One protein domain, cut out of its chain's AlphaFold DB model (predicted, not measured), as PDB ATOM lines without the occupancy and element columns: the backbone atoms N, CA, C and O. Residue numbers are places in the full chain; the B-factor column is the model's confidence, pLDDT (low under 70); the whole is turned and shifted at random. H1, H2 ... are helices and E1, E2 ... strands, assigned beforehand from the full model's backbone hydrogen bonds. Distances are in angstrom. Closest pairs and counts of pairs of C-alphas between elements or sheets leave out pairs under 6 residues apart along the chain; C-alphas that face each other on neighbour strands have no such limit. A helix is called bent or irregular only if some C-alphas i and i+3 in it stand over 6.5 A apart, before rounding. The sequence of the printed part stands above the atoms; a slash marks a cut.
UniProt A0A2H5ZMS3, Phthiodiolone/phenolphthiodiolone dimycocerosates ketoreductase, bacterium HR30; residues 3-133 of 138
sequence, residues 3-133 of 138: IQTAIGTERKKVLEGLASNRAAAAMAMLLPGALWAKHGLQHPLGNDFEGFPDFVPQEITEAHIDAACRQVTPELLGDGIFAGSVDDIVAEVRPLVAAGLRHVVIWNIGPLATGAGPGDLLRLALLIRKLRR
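This is residues 3 to 133 of the 138 residues of the protein "Phthiodiolone/phenolphthiodiolone dimycocerosates ketoreductase" of bacterium HR30 (UniProt A0A2H5ZMS3). A small sheet of three short parallel strands sits between two side-by-side helices on one face, H6 and H8, and H1 on the other, and next to H1 is a cluster of short helices in which H2 and H5 are nearer the middle of the domain, while H3 and H4 lie farther out, toward the end of the longest axis opposite H8. In that cluster H4 crosses H2, H3 packs on H5, and the long link of residues 39 to 61 has no named element. The printed part has 131 residues, mostly helix, with eight named helices and three named strands in the order E1 H1 H2 H3 H4 H5 E2 H6 E3 H7 H8; the sheet's order is E2 E1 E3. The whole is compact, with a radius of gyration of the C-alphas of 14.9 A, and rounded, with spans of 42 by 33 by 27 A.

E1, residues 3 to 7, begins at C-alpha 3 at (10.149, -38.253, -46.708) and measures 12.0 A. H1 is residues 11 to 19, 12.3 A, H2 is residues 22 to 28, 9.8 A, and H3 is residues 33 to 38, 8.7 A. H4, residues 62 to 71, begins at C-alpha 62 at (27.829, -42.246, -65.070) and measures 14.4 A. H5 is residues 74 to 80, 10.0 A, and E2 is residues 82 to 84, 7.1 A. H6, residues 86 to 98, measures 18.5 A and is only just irregular: C-alphas 92 and 95 are 6.6 A apart. E3 is residues 105 to 108, 9.8 A, and H7 is residues 111 to 114, 5.0 A. H8, residues 118 to 131, the longest helix by residues, measures 20.3 A and ends at C-alpha 131 at (-0.937, -41.317, -41.305).

E1 is the inner strand, and its pairing is staggered, with E3 over residues 3 to 5 and with E2 over residues 5 to 7. E1 and E3 are parallel at 36 degrees, with N 5 and O 107 within hydrogen-bond range at 2.9 A. E1 and E2 are parallel at 6 degrees, with N 6 and O 82 within range at 2.8 A. E1, H1 to H5 and E2 form a strand-helix-strand unit, two parallel neighbour strands with helices between. E2, H6 and E3 form a split unit, with E1 between its strands in the sheet, and its crossover is right-handed. With H6 and H8 on one face and H1 on the other there are three layers. H6 is over E2 at a height over the sheet of 9.4 A, along the strands, and H8 is over E1 at 9.0 A, slantwise to them at 53 degrees to E1 on the local plane; each local plane is fitted to 6 C-alphas of the sheet. H6 and H8 touch at Val 86 and Leu 127, C-alphas 5.4 A apart, at a shallow tilt of 27 degrees, the same way. H1, the hub, touches H5 about perpendicular at 82 degrees, closest at the C-alphas of Leu 15 and Pro 74, 4.8 A. H1 touches H7 at the C-alphas of Gly 17 and Ala 113, 4.4 A. H1 and H2 only just touch, only at the corner, with 3 pairs of C-alphas within 8 A, the closest being Leu 18 and Ala 24, 5.5 A. H2 touches H4 about perpendicular at 81 degrees, with C-alphas of Ala 25 and Cys 69 closest at 5.2 A. H3 touches H5 at a steep tilt of 57 degrees, opposite ways, with C-alphas of Trp 36 and Leu 76 closest at 6.7 A. H5 and H7 only graze the sheet, while H3 and H4 are not on it. In H1, H2, H3, H4, H5 and H8 every O i to N i+4 pair is within hydrogen-bond range; H6 has 7 of 9, and H7 is too short for such a pair.

The two C-alphas farthest apart are those of Ala 63 and Arg 133, 43.8 A. The printed part has no cut. The link from H3 to H4, 23 residues, is long, and that from H6 to E3, 6 residues, is short but not tight. The mean pLDDT of the printed part is 95.1, that of H7 is 89, and no printed residue is under 70.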
ATOM      1  N   ILE A   3       9.596 -36.959 -47.119       91.69
ATOM      2  CA  ILE A   3      10.149 -38.253 -46.708       91.69
ATOM      3  C   ILE A   3      10.233 -39.195 -47.901       91.69
ATOM      4  O   ILE A   3       9.300 -39.279 -48.705       91.69
ATOM      5  N   GLN A   4      11.339 -39.927 -47.989       94.12
ATOM      6  CA  GLN A   4      11.444 -41.090 -48.858       94.12
ATOM      7  C   GLN A   4      10.960 -42.315 -48.089       94.12
ATOM      8  O   GLN A   4      11.356 -42.533 -46.941       94.12
ATOM      9  N   THR A   5      10.081 -43.098 -48.708       96.12
ATOM     10  CA  THR A   5       9.533 -44.316 -48.111       96.12
ATOM     11  C   THR A   5       9.797 -45.524 -48.991       96.12
ATOM     12  O   THR A   5       9.593 -45.459 -50.202       96.12
ATOM     13  N   ALA A   6      10.131 -46.652 -48.378       96.38
ATOM     14  CA  ALA A   6      10.235 -47.946 -49.037       96.38
ATOM     15  C   ALA A   6       9.279 -48.939 -48.365       96.38
ATOM     16  O   ALA A   6       9.637 -49.627 -47.406       96.38
ATOM     17  N   ILE A   7       8.029 -48.968 -48.839       96.00
ATOM     18  CA  ILE A   7       6.965 -49.749 -48.200       96.00
ATOM     19  C   ILE A   7       7.024 -51.202 -48.682       96.00
ATOM     20  O   ILE A   7       6.671 -51.505 -49.822       96.00
ATOM     21  N   GLY A   8       7.437 -52.105 -47.801       91.81
ATOM     22  CA  GLY A   8       7.547 -53.541 -48.043       91.81
ATOM     23  C   GLY A   8       6.789 -54.361 -47.001       91.81
ATOM     24  O   GLY A   8       6.005 -53.839 -46.215       91.81
ATOM     25  N   THR A   9       7.000 -55.675 -47.000       86.69
ATOM     26  CA  THR A   9       6.520 -56.558 -45.919       86.69
ATOM     27  C   THR A   9       7.536 -56.694 -44.792       86.69
ATOM     28  O   THR A   9       7.152 -56.953 -43.661       86.69
ATOM     29  N   GLU A  10       8.822 -56.520 -45.099       91.75
ATOM     30  CA  GLU A  10       9.934 -56.672 -44.167       91.75
ATOM     31  C   GLU A  10      11.002 -55.620 -44.484       91.75
ATOM     32  O   GLU A  10      11.404 -55.474 -45.644       91.75
ATOM     33  N   ARG A  11      11.457 -54.890 -43.458       95.12
ATOM     34  CA  ARG A  11      12.427 -53.792 -43.601       95.12
ATOM     35  C   ARG A  11      13.737 -54.250 -44.237       95.12
ATOM     36  O   ARG A  11      14.201 -53.633 -45.189       95.12
ATOM     37  N   LYS A  12      14.309 -55.351 -43.746       95.44
ATOM     38  CA  LYS A  12      15.579 -55.882 -44.254       95.44
ATOM     39  C   LYS A  12      15.497 -56.186 -45.751       95.44
ATOM     40  O   LYS A  12      16.275 -55.655 -46.533       95.44
ATOM     41  N   LYS A  13      14.478 -56.948 -46.156       94.25
ATOM     42  CA  LYS A  13      14.285 -57.364 -47.549       94.25
ATOM     43  C   LYS A  13      14.097 -56.184 -48.507       94.25
ATOM     44  O   LYS A  13      14.622 -56.212 -49.617       94.25
ATOM     45  N   VAL A  14      13.341 -55.154 -48.107       95.31
ATOM     46  CA  VAL A  14      13.149 -53.978 -48.974       95.31
ATOM     47  C   VAL A  14      14.442 -53.170 -49.110       95.31
ATOM     48  O   VAL A  14      14.759 -52.739 -50.214       95.31
ATOM     49  N   LEU A  15      15.223 -53.026 -48.035       97.31
ATOM     50  CA  LEU A  15      16.509 -52.322 -48.072       97.31
ATOM     51  C   LEU A  15      17.556 -53.074 -48.905       97.31
ATOM     52  O   LEU A  15      18.236 -52.451 -49.713       97.31
ATOM     53  N   GLU A  16      17.641 -54.401 -48.783       96.50
ATOM     54  CA  GLU A  16      18.505 -55.244 -49.628       96.50
ATOM     55  C   GLU A  16      18.126 -55.143 -51.113       96.50
ATOM     56  O   GLU A  16      18.997 -55.009 -51.980       96.50
ATOM     57  N   GLY A  17      16.822 -55.147 -51.411       95.50
ATOM     58  CA  GLY A  17      16.317 -54.966 -52.771       95.50
ATOM     59  C   GLY A  17      16.658 -53.591 -53.350       95.50
ATOM     60  O   GLY A  17      17.050 -53.502 -54.512       95.50
ATOM     61  N   LEU A  18      16.563 -52.527 -52.544       96.69
ATOM     62  CA  LEU A  18      16.977 -51.185 -52.958       96.69
ATOM     63  C   LEU A  18      18.493 -51.094 -53.160       96.69
ATOM     64  O   LEU A  18      18.926 -50.596 -54.193       96.69
ATOM     65  N   ALA A  19      19.301 -51.603 -52.230       96.75
ATOM     66  CA  ALA A  19      20.761 -51.553 -52.340       96.75
ATOM     67  C   ALA A  19      21.288 -52.286 -53.589       96.75
ATOM     68  O   ALA A  19      22.319 -51.915 -54.139       96.75
ATOM     69  N   SER A  20      20.543 -53.279 -54.085       95.12
ATOM     70  CA  SER A  20      20.879 -54.022 -55.307       95.12
ATOM     71  C   SER A  20      20.383 -53.356 -56.602       95.12
ATOM     72  O   SER A  20      20.637 -53.867 -57.694       95.12
ATOM     73  N   ASN A  21      19.647 -52.243 -56.519       96.56
ATOM     74  CA  ASN A  21      19.027 -51.582 -57.666       96.56
ATOM     75  C   ASN A  21      19.790 -50.303 -58.054       96.56
ATOM     76  O   ASN A  21      19.904 -49.365 -57.268       96.56
ATOM     77  N   ARG A  22      20.244 -50.220 -59.313       96.06
ATOM     78  CA  ARG A  22      20.999 -49.064 -59.837       96.06
ATOM     79  C   ARG A  22      20.254 -47.731 -59.701       96.06
ATOM     80  O   ARG A  22      20.870 -46.722 -59.370       96.06
ATOM     81  N   ALA A  23      18.944 -47.706 -59.941       94.62
ATOM     82  CA  ALA A  23      18.153 -46.485 -59.804       94.62
ATOM     83  C   ALA A  23      18.041 -46.057 -58.334       94.62
ATOM     84  O   ALA A  23      18.160 -44.873 -58.033       94.62
ATOM     85  N   ALA A  24      17.884 -47.007 -57.410       95.50
ATOM     86  CA  ALA A  24      17.891 -46.708 -55.980       95.50
ATOM     87  C   ALA A  24      19.274 -46.234 -55.502       95.50
ATOM     88  O   ALA A  24      19.346 -45.291 -54.715       95.50
ATOM     89  N   ALA A  25      20.364 -46.798 -56.033       96.06
ATOM     90  CA  ALA A  25      21.711 -46.299 -55.768       96.06
ATOM     91  C   ALA A  25      21.895 -44.854 -56.260       96.06
ATOM     92  O   ALA A  25      22.451 -44.027 -55.541       96.06
ATOM     93  N   ALA A  26      21.359 -44.513 -57.436       95.25
ATOM     94  CA  ALA A  26      21.368 -43.134 -57.920       95.25
ATOM     95  C   ALA A  26      20.561 -42.194 -57.005       95.25
ATOM     96  O   ALA A  26      21.012 -41.092 -56.703       95.25
ATOM     97  N   MET A  27      19.400 -42.638 -56.506       94.25
ATOM     98  CA  MET A  27      18.597 -41.867 -55.546       94.25
ATOM     99  C   MET A  27      19.282 -41.699 -54.185       94.25
ATOM    100  O   MET A  27      19.075 -40.681 -53.527       94.25
ATOM    101  N   ALA A  28      20.119 -42.650 -53.764       95.62
ATOM    102  CA  ALA A  28      20.875 -42.549 -52.517       95.62
ATOM    103  C   ALA A  28      21.879 -41.382 -52.523       95.62
ATOM    104  O   ALA A  28      22.214 -40.871 -51.457       95.62
ATOM    105  N   MET A  29      22.313 -40.911 -53.703       95.94
ATOM    106  CA  MET A  29      23.147 -39.704 -53.839       95.94
ATOM    107  C   MET A  29      22.410 -38.410 -53.466       95.94
ATOM    108  O   MET A  29      23.022 -37.353 -53.429       95.94
ATOM    109  N   LEU A  30      21.095 -38.460 -53.229       94.56
ATOM    110  CA  LEU A  30      20.323 -37.320 -52.723       94.56
ATOM    111  C   LEU A  30      20.396 -37.202 -51.192       94.56
ATOM    112  O   LEU A  30      19.883 -36.232 -50.627       94.56
ATOM    113  N   LEU A  31      20.979 -38.198 -50.521       95.25
ATOM    114  CA  LEU A  31      21.218 -38.176 -49.085       95.25
ATOM    115  C   LEU A  31      22.463 -37.327 -48.774       95.25
ATOM    116  O   LEU A  31      23.422 -37.382 -49.536       95.25
ATOM    117  N   PRO A  32      22.497 -36.589 -47.652       96.12
ATOM    118  CA  PRO A  32      23.641 -35.743 -47.320       96.12
ATOM    119  C   PRO A  32      24.936 -36.542 -47.145       96.12
ATOM    120  O   PRO A  32      24.922 -37.653 -46.600       96.12
ATOM    121  N   GLY A  33      26.075 -35.947 -47.498       97.12
ATOM    122  CA  GLY A  33      27.388 -36.578 -47.346       97.12
ATOM    123  C   GLY A  33      27.727 -36.935 -45.894       97.12
ATOM    124  O   GLY A  33      28.315 -37.986 -45.636       97.12
ATOM    125  N   ALA A  34      27.236 -36.154 -44.927       97.06
ATOM    126  CA  ALA A  34      27.351 -36.465 -43.501       97.06
ATOM    127  C   ALA A  34      26.711 -37.815 -43.120       97.06
ATOM    128  O   ALA A  34      27.229 -38.521 -42.250       97.06
ATOM    129  N   LEU A  35      25.611 -38.207 -43.780       97.38
ATOM    130  CA  LEU A  35      24.990 -39.511 -43.548       97.38
ATOM    131  C   LEU A  35      25.881 -40.636 -44.083       97.38
ATOM    132  O   LEU A  35      26.101 -41.620 -43.388       97.38
ATOM    133  N   TRP A  36      26.462 -40.472 -45.270       97.94
ATOM    134  CA  TRP A  36      27.409 -41.442 -45.828       97.94
ATOM    135  C   TRP A  36      28.648 -41.603 -44.941       97.94
ATOM    136  O   TRP A  36      29.044 -42.728 -44.622       97.94
ATOM    137  N   ALA A  37      29.192 -40.489 -44.447       97.56
ATOM    138  CA  ALA A  37      30.330 -40.480 -43.535       97.56
ATOM    139  C   ALA A  37      30.038 -41.205 -42.207       97.56
ATOM    140  O   ALA A  37      30.920 -41.888 -41.683       97.56
ATOM    141  N   LYS A  38      28.801 -41.142 -41.685       97.50
ATOM    142  CA  LYS A  38      28.370 -41.911 -40.497       97.50
ATOM    143  C   LYS A  38      28.530 -43.427 -40.689       97.50
ATOM    144  O   LYS A  38      28.785 -44.139 -39.722       97.50
ATOM    145  N   HIS A  39      28.422 -43.907 -41.928       97.50
ATOM    146  CA  HIS A  39      28.649 -45.307 -42.299       97.50
ATOM    147  C   HIS A  39      30.087 -45.586 -42.779       97.50
ATOM    148  O   HIS A  39      30.370 -46.687 -43.243       97.50
ATOM    149  N   GLY A  40      31.006 -44.617 -42.671       97.06
ATOM    150  CA  GLY A  40      32.390 -44.746 -43.141       97.06
ATOM    151  C   GLY A  40      32.539 -44.730 -44.667       97.06
ATOM    152  O   GLY A  40      33.562 -45.176 -45.182       97.06
ATOM    153  N   LEU A  41      31.524 -44.244 -45.387       97.25
ATOM    154  CA  LEU A  41      31.481 -44.192 -46.847       97.25
ATOM    155  C   LEU A  41      31.829 -42.790 -47.360       97.25
ATOM    156  O   LEU A  41      31.704 -41.802 -46.636       97.25
ATOM    157  N   GLN A  42      32.227 -42.700 -48.629       96.38
ATOM    158  CA  GLN A  42      32.476 -41.425 -49.303       96.38
ATOM    159  C   GLN A  42      31.313 -41.087 -50.230       96.38
ATOM    160  O   GLN A  42      30.954 -41.879 -51.107       96.38
ATOM    161  N   HIS A  43      30.731 -39.902 -50.055       97.56
ATOM    162  CA  HIS A  43      29.601 -39.484 -50.875       97.56
ATOM    163  C   HIS A  43      30.042 -39.257 -52.336       97.56
ATOM    164  O   HIS A  43      31.014 -38.531 -52.560       97.56
ATOM    165  N   PRO A  44      29.342 -39.812 -53.347       97.12
ATOM    166  CA  PRO A  44      29.749 -39.705 -54.753       97.12
ATOM    167  C   PRO A  44      29.844 -38.276 -55.302       97.12
ATOM    168  O   PRO A  44      30.590 -38.049 -56.249       97.12
ATOM    169  N   LEU A  45      29.104 -37.329 -54.716       96.69
ATOM    170  CA  LEU A  45      29.121 -35.901 -55.081       96.69
ATOM    171  C   LEU A  45      29.981 -35.044 -54.132       96.69
ATOM    172  O   LEU A  45      29.913 -33.823 -54.174       96.69
ATOM    173  N   GLY A  46      30.774 -35.678 -53.262       95.31
ATOM    174  CA  GLY A  46      31.593 -35.009 -52.251       95.31
ATOM    175  C   GLY A  46      30.975 -35.050 -50.853       95.31
ATOM    176  O   GLY A  46      29.757 -35.035 -50.690       95.31
ATOM    177  N   ASN A  47      31.831 -35.126 -49.830       93.75
ATOM    178  CA  ASN A  47      31.416 -35.336 -48.435       93.75
ATOM    179  C   ASN A  47      30.670 -34.141 -47.822       93.75
ATOM    180  O   ASN A  47      29.924 -34.333 -46.866       93.75
ATOM    181  N   ASP A  48      30.843 -32.950 -48.395       95.00
ATOM    182  CA  ASP A  48      30.181 -31.718 -47.955       95.00
ATOM    183  C   ASP A  48      28.816 -31.499 -48.634       95.00
ATOM    184  O   ASP A  48      28.176 -30.482 -48.408       95.00
ATOM    185  N   PHE A  49      28.352 -32.443 -49.463       96.00
ATOM    186  CA  PHE A  49      27.053 -32.363 -50.132       96.00
ATOM    187  C   PHE A  49      25.899 -32.311 -49.113       96.00
ATOM    188  O   PHE A  49      25.733 -33.254 -48.325       96.00
ATOM    189  N   GLU A  50      25.071 -31.257 -49.132       93.94
ATOM    190  CA  GLU A  50      24.028 -31.052 -48.113       93.94
ATOM    191  C   GLU A  50      22.723 -31.819 -48.399       93.94
ATOM    192  O   GLU A  50      21.836 -31.896 -47.542       93.94
ATOM    193  N   GLY A  51      22.607 -32.453 -49.570       91.44
ATOM    194  CA  GLY A  51      21.468 -33.284 -49.957       91.44
ATOM    195  C   GLY A  51      20.710 -32.740 -51.169       91.44
ATOM    196  O   GLY A  51      21.239 -31.993 -51.984       91.44
ATOM    197  N   PHE A  52      19.433 -33.114 -51.290       87.56
ATOM    198  CA  PHE A  52      18.582 -32.769 -52.439       87.56
ATOM    199  C   PHE A  52      18.597 -31.285 -52.884       87.56
ATOM    200  O   PHE A  52      18.568 -31.067 -54.093       87.56
ATOM    201  N   PRO A  53      18.643 -30.267 -51.995       88.50
ATOM    202  CA  PRO A  53      18.712 -28.863 -52.421       88.50
ATOM    203  C   PRO A  53      19.940 -28.505 -53.272       88.50
ATOM    204  O   PRO A  53      19.827 -27.638 -54.136       88.50
ATOM    205  N   ASP A  54      21.062 -29.202 -53.078       90.81
ATOM    206  CA  ASP A  54      22.322 -28.979 -53.803       90.81
ATOM    207  C   ASP A  54      22.428 -29.833 -55.075       90.81
ATOM    208  O   ASP A  54      23.431 -29.806 -55.789       90.81
ATOM    209  N   PHE A  55      21.413 -30.649 -55.364       92.94
ATOM    210  CA  PHE A  55      21.460 -31.588 -56.472       92.94
ATOM    211  C   PHE A  55      21.241 -30.886 -57.818       92.94
ATOM    212  O   PHE A  55      20.154 -30.374 -58.095       92.94
ATOM    213  N   VAL A  56      22.245 -30.951 -58.697       94.00
ATOM    214  CA  VAL A  56      22.177 -30.439 -60.075       94.00
ATOM    215  C   VAL A  56      22.136 -31.616 -61.061       94.00
ATOM    216  O   VAL A  56      23.174 -32.210 -61.351       94.00
ATOM    217  N   PRO A  57      20.960 -31.981 -61.618       92.19
ATOM    218  CA  PRO A  57      20.817 -33.175 -62.457       92.19
ATOM    219  C   PRO A  57      21.760 -33.223 -63.667       92.19
ATOM    220  O   PRO A  57      22.197 -34.298 -64.065       92.19
ATOM    221  N   GLN A  58      22.069 -32.066 -64.259       95.62
ATOM    222  CA  GLN A  58      22.904 -31.949 -65.456       95.62
ATOM    223  C   GLN A  58      24.393 -32.219 -65.188       95.62
ATOM    224  O   GLN A  58      25.133 -32.487 -66.131       95.62
ATOM    225  N   GLU A  59      24.829 -32.160 -63.930       95.19
ATOM    226  CA  GLU A  59      26.222 -32.390 -63.522       95.19
ATOM    227  C   GLU A  59      26.477 -33.847 -63.102       95.19
ATOM    228  O   GLU A  59      27.611 -34.251 -62.830       95.19
ATOM    229  N   ILE A  60      25.428 -34.674 -63.067       96.44
ATOM    230  CA  ILE A  60      25.539 -36.077 -62.683       96.44
ATOM    231  C   ILE A  60      26.096 -36.897 -63.841       96.44
ATOM    232  O   ILE A  60      25.541 -36.936 -64.936       96.44
ATOM    233  N   THR A  61      27.193 -37.598 -63.568       96.94
ATOM    234  CA  THR A  61      27.875 -38.457 -64.534       96.94
ATOM    235  C   THR A  61      27.620 -39.933 -64.239       96.94
ATOM    236  O   THR A  61      27.284 -40.317 -63.116       96.94
ATOM    237  N   GLU A  62      27.864 -40.787 -65.235       96.88
ATOM    238  CA  GLU A  62      27.829 -42.246 -65.070       96.88
ATOM    239  C   GLU A  62      28.791 -42.721 -63.967       96.88
ATOM    240  O   GLU A  62      28.466 -43.615 -63.188       96.88
ATOM    241  N   ALA A  63      29.948 -42.061 -63.831       97.75
ATOM    242  CA  ALA A  63      30.934 -42.378 -62.803       97.75
ATOM    243  C   ALA A  63      30.404 -42.129 -61.380       97.75
ATOM    244  O   ALA A  63      30.713 -42.912 -60.478       97.75
ATOM    245  N   HIS A  64      29.585 -41.088 -61.177       97.75
ATOM    246  CA  HIS A  64      28.922 -40.845 -59.889       97.75
ATOM    247  C   HIS A  64      27.943 -41.977 -59.559       97.75
ATOM    248  O   HIS A  64      27.978 -42.520 -58.455       97.75
ATOM    249  N   ILE A  65      27.125 -42.392 -60.531       97.44
ATOM    250  CA  ILE A  65      26.154 -43.480 -60.345       97.44
ATOM    251  C   ILE A  65      26.878 -44.803 -60.063       97.44
ATOM    252  O   ILE A  65      26.479 -45.544 -59.163       97.44
ATOM    253  N   ASP A  66      27.971 -45.095 -60.766       98.19
ATOM    254  CA  ASP A  66      28.781 -46.291 -60.521       98.19
ATOM    255  C   ASP A  66      29.448 -46.275 -59.143       98.19
ATOM    256  O   ASP A  66      29.500 -47.305 -58.468       98.19
ATOM    257  N   ALA A  67      29.944 -45.116 -58.701       97.62
ATOM    258  CA  ALA A  67      30.472 -44.953 -57.351       97.62
ATOM    259  C   ALA A  67      29.387 -45.179 -56.290       97.62
ATOM    260  O   ALA A  67      29.665 -45.836 -55.285       97.62
ATOM    261  N   ALA A  68      28.160 -44.710 -56.533       97.62
ATOM    262  CA  ALA A  68      27.019 -44.989 -55.669       97.62
ATOM    263  C   ALA A  68      26.696 -46.491 -55.633       97.62
ATOM    264  O   ALA A  68      26.631 -47.072 -54.556       97.62
ATOM    265  N   CYS A  69      26.588 -47.152 -56.790       97.69
ATOM    266  CA  CYS A  69      26.298 -48.591 -56.874       97.69
ATOM    267  C   CYS A  69      27.299 -49.455 -56.096       97.69
ATOM    268  O   CYS A  69      26.925 -50.497 -55.570       97.69
ATOM    269  N   ARG A  70      28.572 -49.041 -56.028       97.25
ATOM    270  CA  ARG A  70      29.616 -49.767 -55.285       97.25
ATOM    271  C   ARG A  70      29.561 -49.569 -53.771       97.25
ATOM    272  O   ARG A  70      30.106 -50.400 -53.053       97.25
ATOM    273  N   GLN A  71      28.994 -48.462 -53.300       97.00
ATOM    274  CA  GLN A  71      29.092 -48.041 -51.899       97.00
ATOM    275  C   GLN A  71      27.765 -48.094 -51.140       97.00
ATOM    276  O   GLN A  71      27.785 -48.184 -49.918       97.00
ATOM    277  N   VAL A  72      26.621 -48.015 -51.826       97.69
ATOM    278  CA  VAL A  72      25.309 -48.036 -51.170       97.69
ATOM    279  C   VAL A  72      25.099 -49.368 -50.461       97.69
ATOM    280  O   VAL A  72      25.244 -50.436 -51.048       97.69
ATOM    281  N   THR A  73      24.701 -49.288 -49.195       97.94
ATOM    282  CA  THR A  73      24.385 -50.444 -48.358       97.94
ATOM    283  C   THR A  73      22.952 -50.369 -47.828       97.94
ATOM    284  O   THR A  73      22.383 -49.274 -47.729       97.94
ATOM    285  N   PRO A  74      22.344 -51.510 -47.450       97.62
ATOM    286  CA  PRO A  74      21.054 -51.521 -46.762       97.62
ATOM    287  C   PRO A  74      21.047 -50.655 -45.496       97.62
ATOM    288  O   PRO A  74      20.039 -50.015 -45.206       97.62
ATOM    289  N   GLU A  75      22.161 -50.605 -44.763       97.88
ATOM    290  CA  GLU A  75      22.311 -49.824 -43.533       97.88
ATOM    291  C   GLU A  75      22.293 -48.318 -43.812       97.88
ATOM    292  O   GLU A  75      21.557 -47.596 -43.143       97.88
ATOM    293  N   LEU A  76      23.030 -47.857 -44.832       97.94
ATOM    294  CA  LEU A  76      23.011 -46.456 -45.265       97.94
ATOM    295  C   LEU A  76      21.592 -46.017 -45.639       97.94
ATOM    296  O   LEU A  76      21.109 -44.974 -45.197       97.94
ATOM    297  N   LEU A  77      20.918 -46.827 -46.460       97.38
ATOM    298  CA  LEU A  77      19.540 -46.558 -46.859       97.38
ATOM    299  C   LEU A  77      18.614 -46.559 -45.640       97.38
ATOM    300  O   LEU A  77      17.773 -45.675 -45.514       97.38
ATOM    301  N   GLY A  78      18.793 -47.516 -44.730       96.44
ATOM    302  CA  GLY A  78      17.997 -47.666 -43.517       96.44
ATOM    303  C   GLY A  78      18.069 -46.471 -42.567       96.44
ATOM    304  O   GLY A  78      17.081 -46.217 -41.884       96.44
ATOM    305  N   ASP A  79      19.170 -45.724 -42.545       96.00
ATOM    306  CA  ASP A  79      19.279 -44.493 -41.752       96.00
ATOM    307  C   ASP A  79      18.767 -43.248 -42.504       96.00
ATOM    308  O   ASP A  79      18.467 -42.229 -41.881       96.00
ATOM    309  N   GLY A  80      18.654 -43.315 -43.836       93.94
ATOM    310  CA  GLY A  80      18.232 -42.195 -44.685       93.94
ATOM    311  C   GLY A  80      16.756 -42.195 -45.090       93.94
ATOM    312  O   GLY A  80      16.233 -41.147 -45.479       93.94
ATOM    313  N   ILE A  81      16.074 -43.343 -45.030       95.44
ATOM    314  CA  ILE A  81      14.695 -43.495 -45.518       95.44
ATOM    315  C   ILE A  81      13.805 -44.246 -44.523       95.44
ATOM    316  O   ILE A  81      14.252 -45.083 -43.740       95.44
ATOM    317  N   PHE A  82      12.497 -44.024 -44.633       97.06
ATOM    318  CA  PHE A  82      11.495 -44.766 -43.871       97.06
ATOM    319  C   PHE A  82      11.181 -46.085 -44.587       97.06
ATOM    320  O   PHE A  82      10.507 -46.091 -45.623       97.06
ATOM    321  N   ALA A  83      11.655 -47.215 -44.066       96.88
ATOM    322  CA  ALA A  83      11.552 -48.510 -44.738       96.88
ATOM    323  C   ALA A  83      10.850 -49.579 -43.891       96.88
ATOM    324  O   ALA A  83      11.007 -49.643 -42.675       96.88
ATOM    325  N   GLY A  84      10.139 -50.488 -44.554       95.81
ATOM    326  CA  GLY A  84       9.493 -51.628 -43.905       95.81
ATOM    327  C   GLY A  84       7.992 -51.647 -44.117       95.81
ATOM    328  O   GLY A  84       7.492 -51.181 -45.144       95.81
ATOM    329  N   SER A  85       7.274 -52.245 -43.173       95.69
ATOM    330  CA  SER A  85       5.822 -52.327 -43.244       95.69
ATOM    331  C   SER A  85       5.174 -50.952 -43.086       95.69
ATOM    332  O   SER A  85       5.775 -49.986 -42.615       95.69
ATOM    333  N   VAL A  86       3.897 -50.862 -43.464       97.00
ATOM    334  CA  VAL A  86       3.105 -49.647 -43.227       97.00
ATOM    335  C   VAL A  86       3.120 -49.267 -41.742       97.00
ATOM    336  O   VAL A  86       3.156 -48.083 -41.421       97.00
ATOM    337  N   ASP A  87       3.087 -50.254 -40.845       97.00
ATOM    338  CA  ASP A  87       3.060 -50.010 -39.406       97.00
ATOM    339  C   ASP A  87       4.408 -49.541 -38.858       97.00
ATOM    340  O   ASP A  87       4.412 -48.632 -38.027       97.00
ATOM    341  N   ASP A  88       5.522 -50.051 -39.389       96.75
ATOM    342  CA  ASP A  88       6.866 -49.567 -39.043       96.75
ATOM    343  C   ASP A  88       7.001 -48.077 -39.383       96.75
ATOM    344  O   ASP A  88       7.325 -47.253 -38.529       96.75
ATOM    345  N   ILE A  89       6.627 -47.699 -40.610       97.06
ATOM    346  CA  ILE A  89       6.716 -46.306 -41.072       97.06
ATOM    347  C   ILE A  89       5.789 -45.393 -40.256       97.06
ATOM    348  O   ILE A  89       6.162 -44.280 -39.888       97.06
ATOM    349  N   VAL A  90       4.572 -45.844 -39.937       97.38
ATOM    350  CA  VAL A  90       3.645 -45.083 -39.079       97.38
ATOM    351  C   VAL A  90       4.217 -44.899 -37.671       97.38
ATOM    352  O   VAL A  90       4.041 -43.827 -37.085       97.38
ATOM    353  N   ALA A  91       4.879 -45.919 -37.119       97.12
ATOM    354  CA  ALA A  91       5.525 -45.838 -35.816       97.12
ATOM    355  C   ALA A  91       6.675 -44.820 -35.820       97.12
ATOM    356  O   ALA A  91       6.746 -44.010 -34.899       97.12
ATOM    357  N   GLU A  92       7.492 -44.786 -36.875       96.44
ATOM    358  CA  GLU A  92       8.583 -43.813 -37.035       96.44
ATOM    359  C   GLU A  92       8.083 -42.370 -37.249       96.44
ATOM    360  O   GLU A  92       8.684 -41.418 -36.754       96.44
ATOM    361  N   VAL A  93       6.951 -42.175 -37.939       96.94
ATOM    362  CA  VAL A  93       6.382 -40.832 -38.174       96.94
ATOM    363  C   VAL A  93       5.662 -40.276 -36.937       96.94
ATOM    364  O   VAL A  93       5.584 -39.057 -36.759       96.94
ATOM    365  N   ARG A  94       5.131 -41.131 -36.055       96.75
ATOM    366  CA  ARG A  94       4.330 -40.700 -34.896       96.75
ATOM    367  C   ARG A  94       5.069 -39.727 -33.954       96.75
ATOM    368  O   ARG A  94       4.458 -38.711 -33.614       96.75
ATOM    369  N   PRO A  95       6.336 -39.956 -33.556       97.00
ATOM    370  CA  PRO A  95       7.107 -38.986 -32.778       97.00
ATOM    371  C   PRO A  95       7.252 -37.627 -33.470       97.00
ATOM    372  O   PRO A  95       7.198 -36.595 -32.807       97.00
ATOM    373  N   LEU A  96       7.368 -37.603 -34.801       96.19
ATOM    374  CA  LEU A  96       7.490 -36.359 -35.568       96.19
ATOM    375  C   LEU A  96       6.188 -35.551 -35.519       96.19
ATOM    376  O   LEU A  96       6.219 -34.332 -35.359       96.19
ATOM    377  N   VAL A  97       5.034 -36.224 -35.600       97.06
ATOM    378  CA  VAL A  97       3.718 -35.583 -35.415       97.06
ATOM    379  C   VAL A  97       3.572 -35.037 -33.998       97.06
ATOM    380  O   VAL A  97       3.131 -33.900 -33.833       97.06
ATOM    381  N   ALA A  98       3.989 -35.802 -32.983       96.69
ATOM    382  CA  ALA A  98       3.992 -35.342 -31.594       96.69
ATOM    383  C   ALA A  98       4.895 -34.109 -31.391       96.69
ATOM    384  O   ALA A  98       4.539 -33.217 -30.626       96.69
ATOM    385  N   ALA A  99       6.002 -34.015 -32.133       96.56
ATOM    386  CA  ALA A  99       6.892 -32.853 -32.169       96.56
ATOM    387  C   ALA A  99       6.364 -31.675 -33.018       96.56
ATOM    388  O   ALA A  99       7.044 -30.664 -33.166       96.56
ATOM    389  N   GLY A 100       5.156 -31.784 -33.580       96.00
ATOM    390  CA  GLY A 100       4.478 -30.693 -34.274       96.00
ATOM    391  C   GLY A 100       4.370 -30.844 -35.791       96.00
ATOM    392  O   GLY A 100       3.744 -29.987 -36.417       96.00
ATOM    393  N   LEU A 101       4.890 -31.916 -36.403       96.06
ATOM    394  CA  LEU A 101       4.757 -32.148 -37.845       96.06
ATOM    395  C   LEU A 101       3.278 -32.184 -38.271       96.06
ATOM    396  O   LEU A 101       2.504 -33.020 -37.810       96.06
ATOM    397  N   ARG A 102       2.898 -31.297 -39.202       94.44
ATOM    398  CA  ARG A 102       1.533 -31.219 -39.764       94.44
ATOM    399  C   ARG A 102       1.427 -31.627 -41.233       94.44
ATOM    400  O   ARG A 102       0.375 -32.082 -41.667       94.44
ATOM    401  N   HIS A 103       2.508 -31.469 -41.997       93.81
ATOM    402  CA  HIS A 103       2.517 -31.687 -43.443       93.81
ATOM    403  C   HIS A 103       3.688 -32.570 -43.864       93.81
ATOM    404  O   HIS A 103       4.857 -32.235 -43.626       93.81
ATOM    405  N   VAL A 104       3.367 -33.673 -44.542       93.56
ATOM    406  CA  VAL A 104       4.340 -34.612 -45.101       93.56
ATOM    407  C   VAL A 104       4.104 -34.813 -46.596       93.56
ATOM    408  O   VAL A 104       2.969 -35.001 -47.028       93.56
ATOM    409  N   VAL A 105       5.179 -34.770 -47.378       93.06
ATOM    410  CA  VAL A 105       5.196 -35.168 -48.793       93.06
ATOM    411  C   VAL A 105       5.905 -36.514 -48.873       93.06
ATOM    412  O   VAL A 105       7.019 -36.642 -48.368       93.06
ATOM    413  N   ILE A 106       5.255 -37.511 -49.470       94.25
ATOM    414  CA  ILE A 106       5.735 -38.898 -49.495       94.25
ATOM    415  C   ILE A 106       6.257 -39.234 -50.887       94.25
ATOM    416  O   ILE A 106       5.510 -39.162 -51.863       94.25
ATOM    417  N   TRP A 107       7.509 -39.676 -50.949       92.69
ATOM    418  CA  TRP A 107       8.138 -40.233 -52.142       92.69
ATOM    419  C   TRP A 107       8.299 -41.741 -51.964       92.69
ATOM    420  O   TRP A 107       9.215 -42.198 -51.282       92.69
ATOM    421  N   ASN A 108       7.384 -42.528 -52.538       94.19
ATOM    422  CA  ASN A 108       7.437 -43.983 -52.408       94.19
ATOM    423  C   ASN A 108       8.367 -44.607 -53.451       94.19
ATOM    424  O   ASN A 108       7.993 -44.740 -54.615       94.19
ATOM    425  N   ILE A 109       9.542 -45.039 -52.999       94.19
ATOM    426  CA  ILE A 109      10.571 -45.688 -53.818       94.19
ATOM    427  C   ILE A 109      10.578 -47.214 -53.664       94.19
ATOM    428  O   ILE A 109      11.318 -47.895 -54.365       94.19
ATOM    429  N   GLY A 110       9.717 -47.768 -52.800       91.31
ATOM    430  CA  GLY A 110       9.540 -49.216 -52.628       91.31
ATOM    431  C   GLY A 110       9.367 -50.009 -53.937       91.31
ATOM    432  O   GLY A 110       9.968 -51.079 -54.044       91.31
ATOM    433  N   PRO A 111       8.655 -49.488 -54.963       93.25
ATOM    434  CA  PRO A 111       8.559 -50.139 -56.271       93.25
ATOM    435  C   PRO A 111       9.901 -50.493 -56.933       93.25
ATOM    436  O   PRO A 111       9.961 -51.474 -57.674       93.25
ATOM    437  N   LEU A 112      10.983 -49.752 -56.651       91.44
ATOM    438  CA  LEU A 112      12.325 -50.061 -57.166       91.44
ATOM    439  C   LEU A 112      12.890 -51.370 -56.591       91.44
ATOM    440  O   LEU A 112      13.666 -52.046 -57.263       91.44
ATOM    441  N   ALA A 113      12.488 -51.748 -55.375       89.31
ATOM    442  CA  ALA A 113      12.887 -53.005 -54.741       89.31
ATOM    443  C   ALA A 113      11.954 -54.175 -55.081       89.31
ATOM    444  O   ALA A 113      12.380 -55.327 -55.069       89.31
ATOM    445  N   THR A 114      10.672 -53.907 -55.346       83.25
ATOM    446  CA  THR A 114       9.651 -54.950 -55.558       83.25
ATOM    447  C   THR A 114       9.409 -55.290 -57.029       83.25
ATOM    448  O   THR A 114       8.712 -56.265 -57.306       83.25
ATOM    449  N   GLY A 115       9.953 -54.503 -57.964       82.81
ATOM    450  CA  GLY A 115       9.673 -54.627 -59.399       82.81
ATOM    451  C   GLY A 115       8.361 -53.969 -59.839       82.81
ATOM    452  O   GLY A 115       7.927 -54.211 -60.959       82.81
ATOM    453  N   ALA A 116       7.764 -53.136 -58.974       84.19
ATOM    454  CA  ALA A 116       6.512 -52.399 -59.158       84.19
ATOM    455  C   ALA A 116       5.278 -53.272 -59.466       84.19
ATOM    456  O   ALA A 116       5.115 -53.817 -60.556       84.19
ATOM    457  N   GLY A 117       4.329 -53.337 -58.529       88.88
ATOM    458  CA  GLY A 117       3.058 -54.034 -58.747       88.88
ATOM    459  C   GLY A 117       1.854 -53.390 -58.050       88.88
ATOM    460  O   GLY A 117       2.006 -52.470 -57.243       88.88
ATOM    461  N   PRO A 118       0.628 -53.897 -58.295       88.94
ATOM    462  CA  PRO A 118      -0.599 -53.368 -57.684       88.94
ATOM    463  C   PRO A 118      -0.559 -53.328 -56.148       88.94
ATOM    464  O   PRO A 118      -1.157 -52.453 -55.522       88.94
ATOM    465  N   GLY A 119       0.186 -54.253 -55.533       89.44
ATOM    466  CA  GLY A 119       0.400 -54.277 -54.088       89.44
ATOM    467  C   GLY A 119       1.091 -53.020 -53.548       89.44
ATOM    468  O   GLY A 119       0.810 -52.620 -52.422       89.44
ATOM    469  N   ASP A 120       1.943 -52.358 -54.335       91.69
ATOM    470  CA  ASP A 120       2.668 -51.159 -53.897       91.69
ATOM    471  C   ASP A 120       1.755 -49.930 -53.834       91.69
ATOM    472  O   ASP A 120       1.828 -49.151 -52.880       91.69
ATOM    473  N   LEU A 121       0.823 -49.808 -54.786       92.12
ATOM    474  CA  LEU A 121      -0.230 -48.789 -54.750       92.12
ATOM    475  C   LEU A 121      -1.144 -48.980 -53.535       92.12
ATOM    476  O   LEU A 121      -1.447 -48.018 -52.827       92.12
ATOM    477  N   LEU A 122      -1.542 -50.226 -53.257       94.00
ATOM    478  CA  LEU A 122      -2.359 -50.548 -52.088       94.00
ATOM    479  C   LEU A 122      -1.635 -50.189 -50.782       94.00
ATOM    480  O   LEU A 122      -2.222 -49.549 -49.909       94.00
ATOM    481  N   ARG A 123      -0.358 -50.560 -50.649       94.94
ATOM    482  CA  ARG A 123       0.464 -50.233 -49.472       94.94
ATOM    483  C   ARG A 123       0.603 -48.726 -49.267       94.94
ATOM    484  O   ARG A 123       0.426 -48.259 -48.144       94.94
ATOM    485  N   LEU A 124       0.843 -47.966 -50.335       95.75
ATOM    486  CA  LEU A 124       0.892 -46.503 -50.273       95.75
ATOM    487  C   LEU A 124      -0.453 -45.909 -49.830       95.75
ATOM    488  O   LEU A 124      -0.490 -45.062 -48.936       95.75
ATOM    489  N   ALA A 125      -1.570 -46.388 -50.383       96.44
ATOM    490  CA  ALA A 125      -2.904 -45.945 -49.974       96.44
ATOM    491  C   ALA A 125      -3.189 -46.253 -48.489       96.44
ATOM    492  O   ALA A 125      -3.756 -45.420 -47.772       96.44
ATOM    493  N   LEU A 126      -2.767 -47.425 -48.004       97.12
ATOM    494  CA  LEU A 126      -2.876 -47.805 -46.594       97.12
ATOM    495  C   LEU A 126      -2.011 -46.922 -45.690       97.12
ATOM    496  O   LEU A 126      -2.502 -46.483 -44.646       97.12
ATOM    497  N   LEU A 127      -0.777 -46.612 -46.098       97.38
ATOM    498  CA  LEU A 127       0.097 -45.687 -45.380       97.38
ATOM    499  C   LEU A 127      -0.553 -44.310 -45.249       97.38
ATOM    500  O   LEU A 127      -0.736 -43.829 -44.132       97.38
ATOM    501  N   ILE A 128      -1.004 -43.721 -46.359       97.19
ATOM    502  CA  ILE A 128      -1.699 -42.425 -46.354       97.19
ATOM    503  C   ILE A 128      -2.916 -42.475 -45.421       97.19
ATOM    504  O   ILE A 128      -3.117 -41.584 -44.592       97.19
ATOM    505  N   ARG A 129      -3.725 -43.543 -45.495       97.88
ATOM    506  CA  ARG A 129      -4.892 -43.718 -44.619       97.88
ATOM    507  C   ARG A 129      -4.512 -43.769 -43.139       97.88
ATOM    508  O   ARG A 129      -5.242 -43.180 -42.340       97.88
ATOM    509  N   LYS A 130      -3.437 -44.471 -42.763       97.75
ATOM    510  CA  LYS A 130      -2.988 -44.576 -41.364       97.75
ATOM    511  C   LYS A 130      -2.353 -43.280 -40.861       97.75
ATOM    512  O   LYS A 130      -2.692 -42.860 -39.760       97.75
ATOM    513  N   LEU A 131      -1.539 -42.603 -41.671       96.56
ATOM    514  CA  LEU A 131      -0.937 -41.317 -41.305       96.56
ATOM    515  C   LEU A 131      -1.997 -40.243 -41.025       96.56
ATOM    516  O   LEU A 131      -1.925 -39.570 -40.002       96.56
ATOM    517  N   ARG A 132      -3.055 -40.154 -41.847       95.94
ATOM    518  CA  ARG A 132      -4.188 -39.230 -41.605       95.94
ATOM    519  C   ARG A 132      -4.961 -39.493 -40.306       95.94
ATOM    520  O   ARG A 132      -5.778 -38.668 -39.918       95.94
ATOM    521  N   ARG A 133      -4.783 -40.662 -39.683       96.25
ATOM    522  CA  ARG A 133      -5.448 -41.040 -38.426       96.25
ATOM    523  C   ARG A 133      -4.591 -40.773 -37.193       96.25
ATOM    524  O   ARG A 133      -5.072 -41.007 -36.090       96.25
TER     525      ARG A 133